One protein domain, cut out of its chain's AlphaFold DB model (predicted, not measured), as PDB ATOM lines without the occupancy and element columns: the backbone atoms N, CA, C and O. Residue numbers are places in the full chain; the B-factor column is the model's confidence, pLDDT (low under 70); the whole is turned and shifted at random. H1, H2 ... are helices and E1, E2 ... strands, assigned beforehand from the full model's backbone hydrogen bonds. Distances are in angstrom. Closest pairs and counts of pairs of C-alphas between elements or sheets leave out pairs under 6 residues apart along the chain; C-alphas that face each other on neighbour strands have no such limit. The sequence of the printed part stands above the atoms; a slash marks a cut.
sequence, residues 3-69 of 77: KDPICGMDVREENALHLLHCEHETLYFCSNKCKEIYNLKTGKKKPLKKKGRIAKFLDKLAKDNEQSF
ATOM      1  N   LYS A   3     -18.714 -59.797 -39.139       89.62
ATOM      2  CA  LYS A   3     -19.371 -59.619 -37.841       89.62
ATOM      3  C   LYS A   3     -19.933 -58.210 -37.721       89.62
ATOM      4  O   LYS A   3     -19.213 -57.240 -37.947       89.62
ATOM      5  N   ASP A   4     -21.202 -58.096 -37.342       90.88
ATOM      6  CA  ASP A   4     -21.829 -56.794 -37.117       90.88
ATOM      7  C   ASP A   4     -21.206 -56.117 -35.873       90.88
ATOM      8  O   ASP A   4     -21.263 -56.687 -34.779       90.88
ATOM      9  N   PRO A   5     -20.635 -54.901 -35.987       88.00
ATOM     10  CA  PRO A   5     -19.958 -54.220 -34.878       88.00
ATOM     11  C   PRO A   5     -20.910 -53.676 -33.797       88.00
ATOM     12  O   PRO A   5     -20.457 -53.201 -32.756       88.00
ATOM     13  N   ILE A   6     -22.225 -53.692 -34.031       91.56
ATOM     14  CA  ILE A   6     -23.241 -53.205 -33.094       91.56
ATOM     15  C   ILE A   6     -23.832 -54.335 -32.267       91.56
ATOM     16  O   ILE A   6     -23.924 -54.201 -31.048       91.56
ATOM     17  N   CYS A   7     -24.261 -55.416 -32.916       90.44
ATOM     18  CA  CYS A   7     -24.937 -56.528 -32.241       90.44
ATOM     19  C   CYS A   7     -24.077 -57.793 -32.114       90.44
ATOM     20  O   CYS A   7     -24.436 -58.691 -31.360       90.44
ATOM     21  N   GLY A   8     -22.949 -57.874 -32.827       89.00
ATOM     22  CA  GLY A   8     -22.058 -59.033 -32.806       89.00
ATOM     23  C   GLY A   8     -22.557 -60.235 -33.609       89.00
ATOM     24  O   GLY A   8     -21.989 -61.313 -33.465       89.00
ATOM     25  N   MET A   9     -23.596 -60.069 -34.429       90.75
ATOM     26  CA  MET A   9     -24.175 -61.140 -35.242       90.75
ATOM     27  C   MET A   9     -23.320 -61.437 -36.480       90.75
ATOM     28  O   MET A   9     -22.780 -60.515 -37.096       90.75
ATOM     29  N   ASP A  10     -23.238 -62.709 -36.869       90.75
ATOM     30  CA  ASP A  10     -22.599 -63.131 -38.114       90.75
ATOM     31  C   ASP A  10     -23.474 -62.805 -39.333       90.75
ATOM     32  O   ASP A  10     -24.649 -63.170 -39.416       90.75
ATOM     33  N   VAL A  11     -22.877 -62.122 -40.304       89.19
ATOM     34  CA  VAL A  11     -23.498 -61.686 -41.554       89.19
ATOM     35  C   VAL A  11     -22.741 -62.313 -42.721       89.19
ATOM     36  O   VAL A  11     -21.509 -62.300 -42.788       89.19
ATOM     37  N   ARG A  12     -23.481 -62.881 -43.673       88.00
ATOM     38  CA  ARG A  12     -22.899 -63.384 -44.922       88.00
ATOM     39  C   ARG A  12     -22.719 -62.228 -45.899       88.00
ATOM     40  O   ARG A  12     -23.696 -61.589 -46.275       88.00
ATOM     41  N   GLU A  13     -21.482 -61.988 -46.318       83.56
ATOM     42  CA  GLU A  13     -21.099 -60.865 -47.188       83.56
ATOM     43  C   GLU A  13     -21.807 -60.919 -48.551       83.56
ATOM     44  O   GLU A  13     -22.250 -59.895 -49.058       83.56
ATOM     45  N   GLU A  14     -22.009 -62.128 -49.076       83.38
ATOM     46  CA  GLU A  14     -22.761 -62.438 -50.303       83.38
ATOM     47  C   GLU A  14     -24.224 -61.954 -50.294       83.38
ATOM     48  O   GLU A  14     -24.762 -61.626 -51.345       83.38
ATOM     49  N   ASN A  15     -24.866 -61.874 -49.122       79.56
ATOM     50  CA  ASN A  15     -26.284 -61.514 -48.975       79.56
ATOM     51  C   ASN A  15     -26.482 -60.212 -48.182       79.56
ATOM     52  O   ASN A  15     -27.600 -59.870 -47.782       79.56
ATOM     53  N   ALA A  16     -25.403 -59.481 -47.903       81.44
ATOM     54  CA  ALA A  16     -25.462 -58.320 -47.035       81.44
ATOM     55  C   ALA A  16     -26.069 -57.105 -47.754       81.44
ATOM     56  O   ALA A  16     -25.387 -56.331 -48.420       81.44
ATOM     57  N   LEU A  17     -27.369 -56.887 -47.548       81.94
ATOM     58  CA  LEU A  17     -28.107 -55.720 -48.057       81.94
ATOM     59  C   LEU A  17     -27.689 -54.400 -47.385       81.94
ATOM     60  O   LEU A  17     -27.939 -53.304 -47.897       81.94
ATOM     61  N   HIS A  18     -27.087 -54.483 -46.201       87.94
ATOM     62  CA  HIS A  18     -26.778 -53.332 -45.370       87.94
ATOM     63  C   HIS A  18     -25.281 -53.264 -45.100       87.94
ATOM     64  O   HIS A  18     -24.769 -53.884 -44.179       87.94
ATOM     65  N   LEU A  19     -24.588 -52.457 -45.901       88.25
ATOM     66  CA  LEU A  19     -23.151 -52.226 -45.776       88.25
ATOM     67  C   LEU A  19     -22.801 -50.735 -45.740       88.25
ATOM     68  O   LEU A  19     -23.593 -49.870 -46.155       88.25
ATOM     69  N   LEU A  20     -21.625 -50.426 -45.201       86.62
ATOM     70  CA  LEU A  20     -21.033 -49.095 -45.163       86.62
ATOM     71  C   LEU A  20     -19.577 -49.185 -45.627       86.62
ATOM     72  O   LEU A  20     -18.730 -49.703 -44.910       86.62
ATOM     73  N   HIS A  21     -19.286 -48.622 -46.797       86.50
ATOM     74  CA  HIS A  21     -17.908 -48.351 -47.196       86.50
ATOM     75  C   HIS A  21     -17.359 -47.176 -46.386       86.50
ATOM     76  O   HIS A  21     -17.904 -46.068 -46.420       86.50
ATOM     77  N   CYS A  22     -16.301 -47.449 -45.636       79.69
ATOM     78  CA  CYS A  22     -15.389 -46.475 -45.057       79.69
ATOM     79  C   CYS A  22     -14.136 -46.402 -45.941       79.69
ATOM     80  O   CYS A  22     -13.908 -47.291 -46.752       79.69
ATOM     81  N   GLU A  23     -13.320 -45.359 -45.783       78.81
ATOM     82  CA  GLU A  23     -12.147 -45.131 -46.643       78.81
ATOM     83  C   GLU A  23     -11.191 -46.331 -46.708       78.81
ATOM     84  O   GLU A  23     -10.619 -46.581 -47.762       78.81
ATOM     85  N   HIS A  24     -11.060 -47.105 -45.623       81.56
ATOM     86  CA  HIS A  24     -10.143 -48.248 -45.554       81.56
ATOM     87  C   HIS A  24     -10.836 -49.615 -45.409       81.56
ATOM     88  O   HIS A  24     -10.152 -50.634 -45.437       81.56
ATOM     89  N   GLU A  25     -12.165 -49.679 -45.242       86.69
ATOM     90  CA  GLU A  25     -12.853 -50.956 -44.988       86.69
ATOM     91  C   GLU A  25     -14.356 -50.923 -45.308       86.69
ATOM     92  O   GLU A  25     -15.012 -49.880 -45.233       86.69
ATOM     93  N   THR A  26     -14.922 -52.093 -45.619       88.44
ATOM     94  CA  THR A  26     -16.374 -52.291 -45.734       88.44
ATOM     95  C   THR A  26     -16.929 -52.945 -44.482       88.44
ATOM     96  O   THR A  26     -16.596 -54.083 -44.172       88.44
ATOM     97  N   LEU A  27     -17.837 -52.245 -43.810       88.38
ATOM     98  CA  LEU A  27     -18.568 -52.773 -42.666       88.38
ATOM     99  C   LEU A  27     -19.899 -53.365 -43.107       88.38
ATOM    100  O   LEU A  27     -20.640 -52.735 -43.868       88.38
ATOM    101  N   TYR A  28     -20.221 -54.533 -42.568       91.69
ATOM    102  CA  TYR A  28     -21.458 -55.255 -42.836       91.69
ATOM    103  C   TYR A  28     -22.363 -55.222 -41.605       91.69
ATOM    104  O   TYR A  28     -21.897 -55.368 -40.476       91.69
ATOM    105  N   PHE A  29     -23.663 -55.032 -41.827       91.62
ATOM    106  CA  PHE A  29     -24.664 -54.945 -40.770       91.62
ATOM    107  C   PHE A  29     -25.769 -55.969 -40.989       91.62
ATOM    108  O   PHE A  29     -26.220 -56.186 -42.116       91.62
ATOM    109  N   CYS A  30     -26.256 -56.552 -39.899       91.25
ATOM    110  CA  CYS A  30     -27.348 -57.519 -39.927       91.25
ATOM    111  C   CYS A  30     -28.687 -56.885 -40.319       91.25
ATOM    112  O   CYS A  30     -29.592 -57.557 -40.805       91.25
ATOM    113  N   SER A  31     -28.832 -55.585 -40.066       89.94
ATOM    114  CA  SER A  31     -30.075 -54.841 -40.228       89.94
ATOM    115  C   SER A  31     -29.790 -53.363 -40.468       89.94
ATOM    116  O   SER A  31     -28.755 -52.828 -40.058       89.94
ATOM    117  N   ASN A  32     -30.753 -52.665 -41.075       89.81
ATOM    118  CA  ASN A  32     -30.670 -51.214 -41.237       89.81
ATOM    119  C   ASN A  32     -30.528 -50.488 -39.883       89.81
ATOM    120  O   ASN A  32     -29.761 -49.538 -39.769       89.81
ATOM    121  N   LYS A  33     -31.183 -50.994 -38.829       89.88
ATOM    122  CA  LYS A  33     -31.118 -50.407 -37.484       89.88
ATOM    123  C   LYS A  33     -29.699 -50.432 -36.904       89.88
ATOM    124  O   LYS A  33     -29.264 -49.440 -36.325       89.88
ATOM    125  N   CYS A  34     -28.952 -51.526 -37.090       91.75
ATOM    126  CA  CYS A  34     -27.553 -51.602 -36.650       91.75
ATOM    127  C   CYS A  34     -26.678 -50.603 -37.414       91.75
ATOM    128  O   CYS A  34     -25.913 -49.859 -36.803       91.75
ATOM    129  N   LYS A  35     -26.881 -50.466 -38.727       89.88
ATOM    130  CA  LYS A  35     -26.199 -49.443 -39.532       89.88
ATOM    131  C   LYS A  35     -26.496 -48.015 -39.054       89.88
ATOM    132  O   LYS A  35     -25.591 -47.184 -38.999       89.88
ATOM    133  N   GLU A  36     -27.742 -47.705 -38.704       88.62
ATOM    134  CA  GLU A  36     -28.129 -46.387 -38.180       88.62
ATOM    135  C   GLU A  36     -27.485 -46.096 -36.823       88.62
ATOM    136  O   GLU A  36     -26.898 -45.029 -36.644       88.62
ATOM    137  N   ILE A  37     -27.523 -47.057 -35.894       88.94
ATOM    138  CA  ILE A  37     -26.855 -46.943 -34.590       88.94
ATOM    139  C   ILE A  37     -25.351 -46.740 -34.781       88.94
ATOM    140  O   ILE A  37     -24.762 -45.886 -34.119       88.94
ATOM    141  N   TYR A  38     -24.734 -47.470 -35.711       89.75
ATOM    142  CA  TYR A  38     -23.327 -47.296 -36.054       89.75
ATOM    143  C   TYR A  38     -23.028 -45.880 -36.552       89.75
ATOM    144  O   TYR A  38     -22.098 -45.237 -36.066       89.75
ATOM    145  N   ASN A  39     -23.845 -45.339 -37.456       86.12
ATOM    146  CA  ASN A  39     -23.699 -43.965 -37.949       86.12
ATOM    147  C   ASN A  39     -23.886 -42.913 -36.843       86.12
ATOM    148  O   ASN A  39     -23.192 -41.897 -36.844       86.12
ATOM    149  N   LEU A  40     -24.802 -43.147 -35.896       85.88
ATOM    150  CA  LEU A  40     -25.008 -42.269 -34.740       85.88
ATOM    151  C   LEU A  40     -23.800 -42.293 -33.800       85.88
ATOM    152  O   LEU A  40     -23.313 -41.233 -33.415       85.88
ATOM    153  N   LYS A  41     -23.294 -43.490 -33.475       85.06
ATOM    154  CA  LYS A  41     -22.126 -43.672 -32.600       85.06
ATOM    155  C   LYS A  41     -20.840 -43.116 -33.210       85.06
ATOM    156  O   LYS A  41     -20.037 -42.531 -32.497       85.06
ATOM    157  N   THR A  42     -20.648 -43.280 -34.519       84.62
ATOM    158  CA  THR A  42     -19.439 -42.828 -35.231       84.62
ATOM    159  C   THR A  42     -19.532 -41.398 -35.760       84.62
ATOM    160  O   THR A  42     -18.592 -40.914 -36.384       84.62
ATOM    161  N   GLY A  43     -20.668 -40.717 -35.575       73.56
ATOM    162  CA  GLY A  43     -20.897 -39.371 -36.106       73.56
ATOM    163  C   GLY A  43     -20.982 -39.291 -37.640       73.56
ATOM    164  O   GLY A  43     -21.150 -38.198 -38.183       73.56
ATOM    165  N   LYS A  44     -20.916 -40.421 -38.360       64.62
ATOM    166  CA  LYS A  44     -21.016 -40.493 -39.827       64.62
ATOM    167  C   LYS A  44     -22.470 -40.312 -40.276       64.62
ATOM    168  O   LYS A  44     -23.152 -41.256 -40.672       64.62
ATOM    169  N   LYS A  45     -22.986 -39.082 -40.230       56.56
ATOM    170  CA  LYS A  45     -24.309 -38.762 -40.787       56.56
ATOM    171  C   LYS A  45     -24.242 -38.798 -42.315       56.56
ATOM    172  O   LYS A  45     -23.688 -37.893 -42.928       56.56
ATOM    173  N   LYS A  46     -24.894 -39.775 -42.956       53.34
ATOM    174  CA  LYS A  46     -25.427 -39.526 -44.304       53.34
ATOM    175  C   LYS A  46     -26.694 -38.694 -44.108       53.34
ATOM    176  O   LYS A  46     -27.609 -39.182 -43.444       53.34
ATOM    177  N   PRO A  47     -26.774 -37.452 -44.608       54.75
ATOM    178  CA  PRO A  47     -28.019 -36.709 -44.519       54.75
ATOM    179  C   PRO A  47     -29.092 -37.506 -45.264       54.75
ATOM    180  O   PRO A  47     -28.949 -37.777 -46.459       54.75
ATOM    181  N   LEU A  48     -30.162 -37.897 -44.562       59.56
ATOM    182  CA  LEU A  48     -31.410 -38.275 -45.220       59.56
ATOM    183  C   LEU A  48     -31.742 -37.116 -46.158       59.56
ATOM    184  O   LEU A  48     -31.952 -35.989 -45.703       59.56
ATOM    185  N   LYS A  49     -31.695 -37.368 -47.466       55.75
ATOM    186  CA  LYS A  49     -31.909 -36.340 -48.481       55.75
ATOM    187  C   LYS A  49     -33.330 -35.805 -48.306       55.75
ATOM    188  O   LYS A  49     -34.288 -36.425 -48.756       55.75
ATOM    189  N   LYS A  50     -33.499 -34.670 -47.621       60.06
ATOM    190  CA  LYS A  50     -34.789 -33.973 -47.583       60.06
ATOM    191  C   LYS A  50     -35.069 -33.509 -49.011       60.06
ATOM    192  O   LYS A  50     -34.228 -32.822 -49.589       60.06
ATOM    193  N   LYS A  51     -36.213 -33.896 -49.594       61.50
ATOM    194  CA  LYS A  51     -36.633 -33.425 -50.926       61.50
ATOM    195  C   LYS A  51     -36.679 -31.888 -50.916       61.50
ATOM    196  O   LYS A  51     -37.607 -31.289 -50.375       61.50
ATOM    197  N   GLY A  52     -35.641 -31.261 -51.469       77.12
ATOM    198  CA  GLY A  52     -35.545 -29.810 -51.622       77.12
ATOM    199  C   GLY A  52     -36.471 -29.291 -52.723       77.12
ATOM    200  O   GLY A  52     -37.140 -30.064 -53.409       77.12
ATOM    201  N   ARG A  53     -36.491 -27.968 -52.933       84.19
ATOM    202  CA  ARG A  53     -37.298 -27.332 -53.995       84.19
ATOM    203  C   ARG A  53     -37.021 -27.919 -55.386       84.19
ATOM    204  O   ARG A  53     -37.959 -28.125 -56.142       84.19
ATOM    205  N   ILE A  54     -35.764 -28.265 -55.673       87.00
ATOM    206  CA  ILE A  54     -35.352 -28.904 -56.935       87.00
ATOM    207  C   ILE A  54     -36.005 -30.280 -57.096       87.00
ATOM    208  O   ILE A  54     -36.556 -30.567 -58.149       87.00
ATOM    209  N   ALA A  55     -36.014 -31.112 -56.048       85.81
ATOM    210  CA  ALA A  55     -36.653 -32.427 -56.111       85.81
ATOM    211  C   ALA A  55     -38.157 -32.303 -56.406       85.81
ATOM    212  O   ALA A  55     -38.664 -32.997 -57.275       85.81
ATOM    213  N   LYS A  56     -38.845 -31.347 -55.760       84.75
ATOM    214  CA  LYS A  56     -40.267 -31.067 -56.036       84.75
ATOM    215  C   LYS A  56     -40.509 -30.570 -57.465       84.75
ATOM    216  O   LYS A  56     -41.536 -30.890 -58.050       84.75
ATOM    217  N   PHE A  57     -39.592 -29.775 -58.011       89.88
ATOM    218  CA  PHE A  57     -39.669 -29.310 -59.394       89.88
ATOM    219  C   PHE A  57     -39.481 -30.458 -60.394       89.88
ATOM    220  O   PHE A  57     -40.257 -30.558 -61.335       89.88
ATOM    221  N   LEU A  58     -38.522 -31.359 -60.155       87.19
ATOM    222  CA  LEU A  58     -38.319 -32.555 -60.979       87.19
ATOM    223  C   LEU A  58     -39.536 -33.494 -60.943       87.19
ATOM    224  O   LEU A  58     -39.963 -33.958 -61.994       87.19
ATOM    225  N   ASP A  59     -40.129 -33.717 -59.761       86.12
ATOM    226  CA  ASP A  59     -41.389 -34.468 -59.621       86.12
ATOM    227  C   ASP A  59     -42.517 -33.813 -60.454       86.12
ATOM    228  O   ASP A  59     -43.280 -34.508 -61.126       86.12
ATOM    229  N   LYS A  60     -42.615 -32.473 -60.455       88.06
ATOM    230  CA  LYS A  60     -43.606 -31.742 -61.261       88.06
ATOM    231  C   LYS A  60     -43.347 -31.887 -62.765       88.06
ATOM    232  O   LYS A  60     -44.277 -32.195 -63.495       88.06
ATOM    233  N   LEU A  61     -42.105 -31.714 -63.219       86.19
ATOM    234  CA  LEU A  61     -41.748 -31.877 -64.632       86.19
ATOM    235  C   LEU A  61     -42.019 -33.294 -65.140       86.19
ATOM    236  O   LEU A  61     -42.506 -33.451 -66.253       86.19
ATOM    237  N   ALA A  62     -41.722 -34.319 -64.338       85.69
ATOM    238  CA  ALA A  62     -42.032 -35.700 -64.697       85.69
ATOM    239  C   ALA A  62     -43.541 -35.876 -64.939       85.69
ATOM    240  O   ALA A  62     -43.936 -36.417 -65.967       85.69
ATOM    241  N   LYS A  63     -44.374 -35.317 -64.053       85.69
ATOM    242  CA  LYS A  63     -45.834 -35.340 -64.186       85.69
ATOM    243  C   LYS A  63     -46.341 -34.550 -65.400       85.69
ATOM    244  O   LYS A  63     -47.214 -35.031 -66.115       85.69
ATOM    245  N   ASP A  64     -45.793 -33.360 -65.644       84.88
ATOM    246  CA  ASP A  64     -46.173 -32.517 -66.786       84.88
ATOM    247  C   ASP A  64     -45.760 -33.182 -68.124       84.88
ATOM    248  O   ASP A  64     -46.508 -33.136 -69.105       84.88
ATOM    249  N   ASN A  65     -44.615 -33.877 -68.155       83.50
ATOM    250  CA  ASN A  65     -44.166 -34.668 -69.305       83.50
ATOM    251  C   ASN A  65     -45.068 -35.886 -69.558       83.50
ATOM    252  O   ASN A  65     -45.442 -36.131 -70.703       83.50
ATOM    253  N   GLU A  66     -45.457 -36.627 -68.515       82.88
ATOM    254  CA  GLU A  66     -46.399 -37.751 -68.633       82.88
ATOM    255  C   GLU A  66     -47.758 -37.307 -69.191       82.88
ATOM    256  O   GLU A  66     -48.324 -37.990 -70.044       82.88
ATOM    257  N   GLN A  67     -48.271 -36.154 -68.747       78.81
ATOM    258  CA  GLN A  67     -49.523 -35.588 -69.263       78.81
ATOM    259  C   GLN A  67     -49.416 -35.166 -70.731       78.81
ATOM    260  O   GLN A  67     -50.383 -35.311 -71.477       78.81
ATOM    261  N   SER A  68     -48.258 -34.640 -71.139       76.50
ATOM    262  CA  SER A  68     -48.059 -34.072 -72.478       76.50
ATOM    263  C   SER A  68     -47.711 -35.125 -73.534       76.50
ATOM    264  O   SER A  68     -48.131 -34.994 -74.681       76.50
ATOM    265  N   PHE A  69     -46.952 -36.160 -73.166       77.25
ATOM    266  CA  PHE A  69     -46.407 -37.149 -74.108       77.25
ATOM    267  C   PHE A  69     -46.925 -38.577 -73.877       77.25
ATOM    268  O   PHE A  69     -46.671 -39.456 -74.701       77.25
TER     269      PHE A  69
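AT A GLANCE: This is residues 3 to 69 of the 77 residues of the protein "YHS domain-containing protein" of candidate division Zixibacteria bacterium (UniProt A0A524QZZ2). A small head of mostly loop, with the short hairpin E1 E2, the helix H1 and the looping first stretch, residues 3 to 18, is joined by a thin link to a lone helix, H2. Residues 52 to 58 and 60 to 69 stick out from the body and stand free. The printed part has 67 residues, with two named strands and two named helices in the order E1, E2, H1, H2; the strands make an antiparallel sheet of two, and the class is mostly helix, though under half of the residues are in named elements. The whole is extended, with a radius of gyration of the C-alphas of 18.0 A, and spans 53 by 27 by 22 A.

HOW THE PARTS SIT: After residues 3 to 18, which hold no named element, E1, residues 19 to 21, and E2, residues 26 to 28, form a hairpin with a tight link. They are antiparallel at 165 degrees; N 20 and O 27 are 2.8 A apart and N 27 and O 20 are 2.9 A apart, both within hydrogen-bond range. H1, residues 32 to 41, follows E2 after a tight link; its closest C-alphas with E1 are those of Lys 35 and Leu 19, 7.5 A apart. H2, residues 53 to 69, is apart from E1, E2 and H1. In H1 and H2 every O i to N i+4 pair is within hydrogen-bond range.

IN THESE COORDINATES: E1 begins at C-alpha 19 (-23.151, -52.226, -45.776). H1 is 14.3 A long. H2 is 24.2 A long, from C-alpha 53 (-37.298, -27.332, -53.995) to C-alpha 69 (-46.407, -37.149, -74.108). E1 measures 6.7 A and E2 6.6 A.

THE WHOLE: The two farthest C-alphas, of Gly 8 and Ser 68, are 53.6 A apart. The printed part has no cut. The link from H1 to H2, 11 residues, is long, and residues 44 to 51 in it have pLDDT under 70.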